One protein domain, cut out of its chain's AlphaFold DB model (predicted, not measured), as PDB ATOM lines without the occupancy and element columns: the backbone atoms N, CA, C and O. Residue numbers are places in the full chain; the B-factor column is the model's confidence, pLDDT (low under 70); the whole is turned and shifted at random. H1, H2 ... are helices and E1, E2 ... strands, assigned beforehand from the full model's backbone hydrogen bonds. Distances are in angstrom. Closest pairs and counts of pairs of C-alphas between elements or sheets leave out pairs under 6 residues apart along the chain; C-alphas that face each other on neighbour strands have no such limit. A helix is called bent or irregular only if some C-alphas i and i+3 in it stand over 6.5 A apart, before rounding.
ATOM      1  N   GLY A  16     196.486 190.209 305.616       94.44
ATOM      2  CA  GLY A  16     196.421 191.435 304.839       94.44
ATOM      3  C   GLY A  16     195.172 191.490 303.973       94.44
ATOM      4  O   GLY A  16     194.152 190.867 304.263       94.44
ATOM      5  N   SER A  17     195.260 192.238 302.878       96.50
ATOM      6  CA  SER A  17     194.185 192.321 301.892       96.50
ATOM      7  C   SER A  17     193.880 190.954 301.276       96.50
ATOM      8  O   SER A  17     194.743 190.076 301.197       96.50
ATOM      9  N   ARG A  18     192.644 190.779 300.798       97.00
ATOM     10  CA  ARG A  18     192.260 189.585 300.037       97.00
ATOM     11  C   ARG A  18     193.098 189.461 298.771       97.00
ATOM     12  O   ARG A  18     193.293 190.442 298.059       97.00
ATOM     13  N   ILE A  19     193.518 188.236 298.477       96.44
ATOM     14  CA  ILE A  19     194.134 187.899 297.194       96.44
ATOM     15  C   ILE A  19     193.004 187.799 296.158       96.44
ATOM     16  O   ILE A  19     192.022 187.076 296.422       96.44
ATOM     17  N   PRO A  20     193.110 188.497 295.005       97.56
ATOM     18  CA  PRO A  20     192.171 188.344 293.897       97.56
ATOM     19  C   PRO A  20     192.007 186.870 293.525       97.56
ATOM     20  O   PRO A  20     192.983 186.119 293.521       97.56
ATOM     21  N   THR A  21     190.774 186.427 293.276       97.19
ATOM     22  CA  THR A  21     190.439 184.997 293.150       97.19
ATOM     23  C   THR A  21     191.291 184.303 292.089       97.19
ATOM     24  O   THR A  21     191.806 183.213 292.331       97.19
ATOM     25  N   GLU A  22     191.506 184.972 290.962       97.31
ATOM     26  CA  GLU A  22     192.314 184.530 289.832       97.31
ATOM     27  C   GLU A  22     193.806 184.368 290.161       97.31
ATOM     28  O   GLU A  22     194.494 183.580 289.518       97.31
ATOM     29  N   GLN A  23     194.311 185.047 291.195       96.56
ATOM     30  CA  GLN A  23     195.715 184.966 291.608       96.56
ATOM     31  C   GLN A  23     195.964 183.918 292.696       96.56
ATOM     32  O   GLN A  23     197.109 183.534 292.919       96.56
ATOM     33  N   ARG A  24     194.926 183.421 293.384       94.25
ATOM     34  CA  ARG A  24     195.096 182.561 294.574       94.25
ATOM     35  C   ARG A  24     195.899 181.297 294.306       94.25
ATOM     36  O   ARG A  24     196.651 180.875 295.179       94.25
ATOM     37  N   LEU A  25     195.783 180.717 293.111       95.00
ATOM     38  CA  LEU A  25     196.563 179.536 292.726       95.00
ATOM     39  C   LEU A  25     198.074 179.812 292.747       95.00
ATOM     40  O   LEU A  25     198.828 178.981 293.247       95.00
ATOM     41  N   ALA A  26     198.511 180.999 292.310       95.12
ATOM     42  CA  ALA A  26     199.918 181.407 292.374       95.12
ATOM     43  C   ALA A  26     200.426 181.570 293.819       95.12
ATOM     44  O   ALA A  26     201.625 181.484 294.068       95.12
ATOM     45  N   TYR A  27     199.512 181.746 294.777       90.00
ATOM     46  CA  TYR A  27     199.788 181.835 296.212       90.00
ATOM     47  C   TYR A  27     199.388 180.557 296.968       90.00
ATOM     48  O   TYR A  27     199.046 180.607 298.149       90.00
ATOM     49  N   GLY A  28     199.380 179.402 296.292       91.81
ATOM     50  CA  GLY A  28     199.115 178.106 296.928       91.81
ATOM     51  C   GLY A  28     197.706 177.964 297.515       91.81
ATOM     52  O   GLY A  28     197.501 177.185 298.441       91.81
ATOM     53  N   GLY A  29     196.736 178.732 297.013       92.38
ATOM     54  CA  GLY A  29     195.349 178.721 297.476       92.38
ATOM     55  C   GLY A  29     195.053 179.651 298.658       92.38
ATOM     56  O   GLY A  29     193.925 179.647 299.156       92.38
ATOM     57  N   ALA A  30     196.015 180.467 299.106       92.44
ATOM     58  CA  ALA A  30     195.785 181.440 300.170       92.44
ATOM     59  C   ALA A  30     194.674 182.447 299.804       92.44
ATOM     60  O   ALA A  30     194.513 182.848 298.651       92.44
ATOM     61  N   SER A  31     193.892 182.867 300.803       94.38
ATOM     62  CA  SER A  31     192.772 183.805 300.610       94.38
ATOM     63  C   SER A  31     193.153 185.272 300.826       94.38
ATOM     64  O   SER A  31     192.500 186.159 300.274       94.38
ATOM     65  N   HIS A  32     194.202 185.525 301.607       95.31
ATOM     66  CA  HIS A  32     194.705 186.853 301.950       95.31
ATOM     67  C   HIS A  32     196.231 186.863 301.849       95.31
ATOM     68  O   HIS A  32     196.877 185.834 302.049       95.31
ATOM     69  N   TYR A  33     196.800 188.027 301.544       94.44
ATOM     70  CA  TYR A  33     198.240 188.238 301.649       94.44
ATOM     71  C   TYR A  33     198.667 188.201 303.121       94.44
ATOM     72  O   TYR A  33     197.860 188.453 304.014       94.44
ATOM     73  N   SER A  34     199.943 187.931 303.383       93.50
ATOM     74  CA  SER A  34     200.510 188.058 304.728       93.50
ATOM     75  C   SER A  34     200.990 189.489 304.971       93.50
ATOM     76  O   SER A  34     201.608 190.094 304.099       93.50
ATOM     77  N   ARG A  35     200.729 190.023 306.166       95.38
ATOM     78  CA  ARG A  35     201.299 191.291 306.659       95.38
ATOM     79  C   ARG A  35     202.654 191.095 307.340       95.38
ATOM     80  O   ARG A  35     203.328 192.075 307.649       95.38
ATOM     81  N   THR A  36     203.034 189.850 307.612       94.56
ATOM     82  CA  THR A  36     204.272 189.518 308.315       94.56
ATOM     83  C   THR A  36     205.481 189.957 307.495       94.56
ATOM     84  O   THR A  36     205.617 189.592 306.328       94.56
ATOM     85  N   LEU A  37     206.393 190.701 308.117       95.25
ATOM     86  CA  LEU A  37     207.617 191.158 307.467       95.25
ATOM     87  C   LEU A  37     208.703 190.083 307.571       95.25
ATOM     88  O   LEU A  37     208.949 189.548 308.657       95.25
ATOM     89  N   GLY A  38     209.365 189.787 306.455       94.19
ATOM     90  CA  GLY A  38     210.554 188.942 306.428       94.19
ATOM     91  C   GLY A  38     211.794 189.726 306.847       94.19
ATOM     92  O   GLY A  38     212.024 190.830 306.362       94.19
ATOM     93  N   VAL A  39     212.585 189.167 307.760       93.69
ATOM     94  CA  VAL A  39     213.880 189.718 308.169       93.69
ATOM     95  C   VAL A  39     214.977 188.739 307.782       93.69
ATOM     96  O   VAL A  39     214.960 187.564 308.170       93.69
ATOM     97  N   GLU A  40     215.938 189.256 307.034       94.00
ATOM     98  CA  GLU A  40     217.105 188.531 306.546       94.00
ATOM     99  C   GLU A  40     218.347 188.953 307.328       94.00
ATOM    100  O   GLU A  40     218.426 190.074 307.840       94.00
ATOM    101  N   ILE A  41     219.315 188.043 307.434       91.81
ATOM    102  CA  ILE A  41     220.632 188.335 308.005       91.81
ATOM    103  C   ILE A  41     221.671 188.009 306.932       91.81
ATOM    104  O   ILE A  41     221.941 186.824 306.692       91.81
ATOM    105  N   PRO A  42     222.247 189.037 306.281       90.25
ATOM    106  CA  PRO A  42     223.279 188.845 305.273       90.25
ATOM    107  C   PRO A  42     224.429 187.978 305.796       90.25
ATOM    108  O   PRO A  42     224.878 188.133 306.931       90.25
ATOM    109  N   GLY A  43     224.895 187.039 304.970       90.00
ATOM    110  CA  GLY A  43     225.973 186.108 305.322       90.00
ATOM    111  C   GLY A  43     225.545 184.881 306.141       90.00
ATOM    112  O   GLY A  43     226.337 183.950 306.293       90.00
ATOM    113  N   VAL A  44     224.298 184.813 306.624       92.94
ATOM    114  CA  VAL A  44     223.781 183.628 307.334       92.94
ATOM    115  C   VAL A  44     222.978 182.728 306.399       92.94
ATOM    116  O   VAL A  44     223.267 181.535 306.283       92.94
ATOM    117  N   TYR A  45     221.981 183.294 305.726       94.25
ATOM    118  CA  TYR A  45     221.069 182.579 304.838       94.25
ATOM    119  C   TYR A  45     220.558 183.534 303.762       94.25
ATOM    120  O   TYR A  45     220.211 184.670 304.075       94.25
ATOM    121  N   ASP A  46     220.516 183.065 302.515       93.81
ATOM    122  CA  ASP A  46     219.893 183.785 301.405       93.81
ATOM    123  C   ASP A  46     218.371 183.598 301.482       93.81
ATOM    124  O   ASP A  46     217.789 182.666 300.917       93.81
ATOM    125  N   GLY A  47     217.754 184.408 302.341       94.44
ATOM    126  CA  GLY A  47     216.321 184.428 302.578       94.44
ATOM    127  C   GLY A  47     215.934 184.750 304.021       94.44
ATOM    128  O   GLY A  47     216.750 184.998 304.912       94.44
ATOM    129  N   VAL A  48     214.625 184.696 304.272       94.75
ATOM    130  CA  VAL A  48     214.036 185.066 305.564       94.75
ATOM    131  C   VAL A  48     214.440 184.100 306.681       94.75
ATOM    132  O   VAL A  48     214.154 182.901 306.599       94.75
ATOM    133  N   LEU A  49     215.022 184.639 307.759       94.81
ATOM    134  CA  LEU A  49     215.374 183.924 308.997       94.81
ATOM    135  C   LEU A  49     214.380 184.182 310.133       94.81
ATOM    136  O   LEU A  49     214.130 183.290 310.953       94.81
ATOM    137  N   TYR A  50     213.790 185.380 310.163       93.38
ATOM    138  CA  TYR A  50     212.799 185.775 311.159       93.38
ATOM    139  C   TYR A  50     211.587 186.396 310.500       93.38
ATOM    140  O   TYR A  50     211.679 187.123 309.514       93.38
ATOM    141  N   TRP A  51     210.458 186.172 311.139       93.69
ATOM    142  CA  TRP A  51     209.241 186.915 310.917       93.69
ATOM    143  C   TRP A  51     209.164 188.064 311.915       93.69
ATOM    144  O   TRP A  51     209.573 187.911 313.068       93.69
ATOM    145  N   ARG A  52     208.645 189.211 311.480       94.62
ATOM    146  CA  ARG A  52     208.405 190.380 312.327       94.62
ATOM    147  C   ARG A  52     206.965 190.853 312.173       94.62
ATOM    148  O   ARG A  52     206.489 191.055 311.058       94.62
ATOM    149  N   CYS A  53     206.304 191.082 313.303       95.19
ATOM    150  CA  CYS A  53     204.994 191.721 313.333       95.19
ATOM    151  C   CYS A  53     205.136 193.214 312.993       95.19
ATOM    152  O   CYS A  53     205.944 193.892 313.639       95.19
ATOM    153  N   PRO A  54     204.368 193.748 312.026       95.88
ATOM    154  CA  PRO A  54     204.401 195.170 311.705       95.88
ATOM    155  C   PRO A  54     203.749 196.026 312.801       95.88
ATOM    156  O   PRO A  54     204.083 197.197 312.915       95.88
ATOM    157  N   ASP A  55     202.855 195.448 313.613       96.75
ATOM    158  CA  ASP A  55     202.097 196.179 314.631       96.75
ATOM    159  C   ASP A  55     202.882 196.325 315.948       96.75
ATOM    160  O   ASP A  55     203.084 197.435 316.428       96.75
ATOM    161  N   CYS A  56     203.366 195.221 316.538       95.75
ATOM    162  CA  CYS A  56     204.094 195.260 317.820       95.75
ATOM    163  C   CYS A  56     205.623 195.197 317.682       95.75
ATOM    164  O   CYS A  56     206.343 195.308 318.670       95.75
ATOM    165  N   GLY A  57     206.144 194.949 316.477       94.44
ATOM    166  CA  GLY A  57     207.579 194.794 316.236       94.44
ATOM    167  C   GLY A  57     208.193 193.478 316.728       94.44
ATOM    168  O   GLY A  57     209.366 193.235 316.435       94.44
ATOM    169  N   GLY A  58     207.427 192.624 317.419       92.56
ATOM    170  CA  GLY A  58     207.872 191.318 317.906       92.56
ATOM    171  C   GLY A  58     208.396 190.429 316.779       92.56
ATOM    172  O   GLY A  58     207.853 190.432 315.671       92.56
ATOM    173  N   ARG A  59     209.465 189.675 317.059       92.56
ATOM    174  CA  ARG A  59     210.148 188.806 316.088       92.56
ATOM    175  C   ARG A  59     210.110 187.348 316.528       92.56
ATOM    176  O   ARG A  59     210.137 187.063 317.722       92.56
ATOM    177  N   TRP A  60     210.048 186.420 315.583       91.81
ATOM    178  CA  TRP A  60     210.157 184.986 315.855       91.81
ATOM    179  C   TRP A  60     210.872 184.272 314.715       91.81
ATOM    180  O   TRP A  60     210.833 184.709 313.566       91.81
ATOM    181  N   HIS A  61     211.561 183.179 315.038       92.12
ATOM    182  CA  HIS A  61     212.291 182.411 314.036       92.12
ATOM    183  C   HIS A  61     211.337 181.776 313.023       92.12
ATOM    184  O   HIS A  61     210.299 181.224 313.390       92.12
ATOM    185  N   ARG A  62     211.742 181.792 311.750       92.31
ATOM    186  CA  ARG A  62     211.099 181.000 310.695       92.31
ATOM    187  C   ARG A  62     211.336 179.504 310.895       92.31
ATOM    188  O   ARG A  62     210.463 178.696 310.600       92.31
ATOM    189  N   PHE A  63     212.527 179.148 311.368       92.81
ATOM    190  CA  PHE A  63     212.950 177.764 311.536       92.81
ATOM    191  C   PHE A  63     212.623 177.234 312.944       92.81
ATOM    192  O   PHE A  63     212.735 177.979 313.929       92.81
ATOM    193  N   PRO A  64     212.248 175.947 313.067       91.25
ATOM    194  CA  PRO A  64     211.933 175.347 314.358       91.25
ATOM    195  C   PRO A  64     213.166 175.301 315.281       91.25
ATOM    196  O   PRO A  64     214.306 175.399 314.808       91.25
ATOM    197  N   PRO A  65     212.967 175.159 316.607       90.38
ATOM    198  CA  PRO A  65     214.056 174.865 317.538       90.38
ATOM    199  C   PRO A  65     214.914 173.685 317.051       90.38
ATOM    200  O   PRO A  65     214.381 172.714 316.522       90.38
ATOM    201  N   GLY A  66     216.238 173.781 317.198       89.75
ATOM    202  CA  GLY A  66     217.182 172.739 316.767       89.75
ATOM    203  C   GLY A  66     217.582 172.772 315.285       89.75
ATOM    204  O   GLY A  66     218.516 172.080 314.896       89.75
ATOM    205  N   HIS A  67     216.943 173.598 314.451       95.12
ATOM    206  CA  HIS A  67     217.355 173.745 313.055       95.12
ATOM    207  C   HIS A  67     218.702 174.481 312.936       95.12
ATOM    208  O   HIS A  67     218.896 175.532 313.547       95.12
ATOM    209  N   HIS A  68     219.611 173.998 312.084       94.75
ATOM    210  CA  HIS A  68     220.957 174.573 311.935       94.75
ATOM    211  C   HIS A  68     220.946 176.067 311.546       94.75
ATOM    212  O   HIS A  68     221.740 176.844 312.064       94.75
ATOM    213  N   LEU A  69     220.010 176.516 310.694       94.56
ATOM    214  CA  LEU A  69     219.870 177.950 310.367       94.56
ATOM    215  C   LEU A  69     219.406 178.806 311.552       94.56
ATOM    216  O   LEU A  69     219.743 179.983 311.610       94.56
ATOM    217  N   ARG A  70     218.665 178.233 312.507       92.69
ATOM    218  CA  ARG A  70     218.311 178.933 313.744       92.69
ATOM    219  C   ARG A  70     219.548 179.112 314.623       92.69
ATOM    220  O   ARG A  70     219.816 180.237 315.017       92.69
ATOM    221  N   GLN A  71     220.336 178.053 314.809       91.94
ATOM    222  CA  GLN A  71     221.601 178.095 315.558       91.94
ATOM    223  C   GLN A  71     222.599 179.086 314.942       91.94
ATOM    224  O   GLN A  71     223.180 179.907 315.637       91.94
ATOM    225  N   ARG A  72     222.751 179.081 313.611       92.69
ATOM    226  CA  ARG A  72     223.629 180.034 312.908       92.69
ATOM    227  C   ARG A  72     223.187 181.490 313.057       92.69
ATOM    228  O   ARG A  72     224.017 182.385 312.938       92.69
ATOM    229  N   ALA A  73     221.898 181.728 313.282       89.88
ATOM    230  CA  ALA A  73     221.348 183.066 313.430       89.88
ATOM    231  C   ALA A  73     221.339 183.558 314.893       89.88
ATOM    232  O   ALA A  73     221.276 184.764 315.112       89.88
ATOM    233  N   GLU A  74     221.457 182.666 315.887       85.12
ATOM    234  CA  GLU A  74     221.476 182.998 317.326       85.12
ATOM    235  C   GLU A  74     222.472 184.105 317.716       85.12
ATOM    236  O   GLU A  74     222.050 185.005 318.443       85.12
ATOM    237  N   PRO A  75     223.722 184.151 317.206       86.38
ATOM    238  CA  PRO A  75     224.662 185.227 317.542       86.38
ATOM    239  C   PRO A  75     224.167 186.634 317.180       86.38
ATOM    240  O   PRO A  75     224.622 187.623 317.748       86.38
ATOM    241  N   TYR A  76     223.227 186.734 316.241       79.12
ATOM    242  CA  TYR A  76     222.642 187.993 315.788       79.12
ATOM    243  C   TYR A  76     221.340 188.344 316.535       79.12
ATOM    244  O   TYR A  76     220.790 189.430 316.355       79.12
ATOM    245  N   VAL A  77     220.838 187.450 317.395       69.12
ATOM    246  CA  VAL A  77     219.656 187.669 318.242       69.12
ATOM    247  C   VAL A  77     220.117 188.174 319.605       69.12
ATOM    248  O   VAL A  77     220.339 187.397 320.525       69.12
TER     249      VAL A  77
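What this domain is: This is residues 16 to 77 of the 82 residues of an uncharacterized protein of Pseudonocardiaceae bacterium (UniProt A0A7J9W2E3). Two small lobes are joined by a thin strip of chain. In one lobe the chain goes out along E1, turns through H1 and folds back so that E2 comes beside E1; the other lobe is a small three-stranded sheet, E3, E4 and E5, with H2 at its side only grazing it. The printed part has 62 residues with two named helices and five named strands, in the order E1 H1 E2 E3 E4 E5 H2, and the class is mixed, helices and strands. The sheet's order is E3 - E4 - E5, antiparallel throughout. The whole is loose, with a radius of gyration of the C-alphas of 14.3 A, and elongated, spanning 42 by 25 by 21 A.

Where its parts are: Strand E1 is residues 16 to 18, from C-alpha 16 at (196.421, 191.435, 304.839). Helix H1, residues 21 to 27, is 10.3 A long and irregular, with C-alphas 22 and 25 7.2 A apart. E2 is residues 32 to 34. E3, residues 37 to 40, is 9.9 A long and begins with C-alpha 37 at (207.617, 191.158, 307.467). E4, residues 48 to 52, measures 10.3 A, and E5, residues 59 to 61, measures 7.0 A. H2, residues 68 to 76, is 14.1 A long, ends with C-alpha 76 at (222.642, 187.993, 315.788), and is irregular too, with C-alphas 72 and 75 7.0 A apart.

How they stand to each other: E1 and E2 pair with no named strand; their closest C-alphas, those of Arg 18 and His 32, are 4.1 A apart. H1 is not on the sheet and is apart from H2. E2 runs on into E3 across a break of 2 residues, at 36 degrees. E3, E4 and E5 form a meander, each strand the antiparallel neighbour of the one before. The hairpin of E3 and E4 has N 39 and O 50 within hydrogen-bond range at 2.8 A, and N 52 and O 37 at 2.9 A. The hairpin of E4 and E5 has N 51 and O 60 within range at 2.9 A. E3 and E5 are edge strands. H2 only grazes the sheet, with its residues 69 to 74; the closest C-alphas of E5 and H2, those of His 61 and Arg 70, are 7.0 A apart. In H1, 0 of 3 O i to N i+4 pairs are within hydrogen-bond range, against 3 of 4 O i to N i+3 pairs; in H2, 3 of 5 O i to N i+4 pairs are.

The domain as a whole: The two C-alphas farthest apart, those of Glu 22 and Pro 75, are 42.6 A apart. The printed part has no cut, and no link is long. The mean pLDDT of the printed part is 92.9; residue 77 alone is under 70.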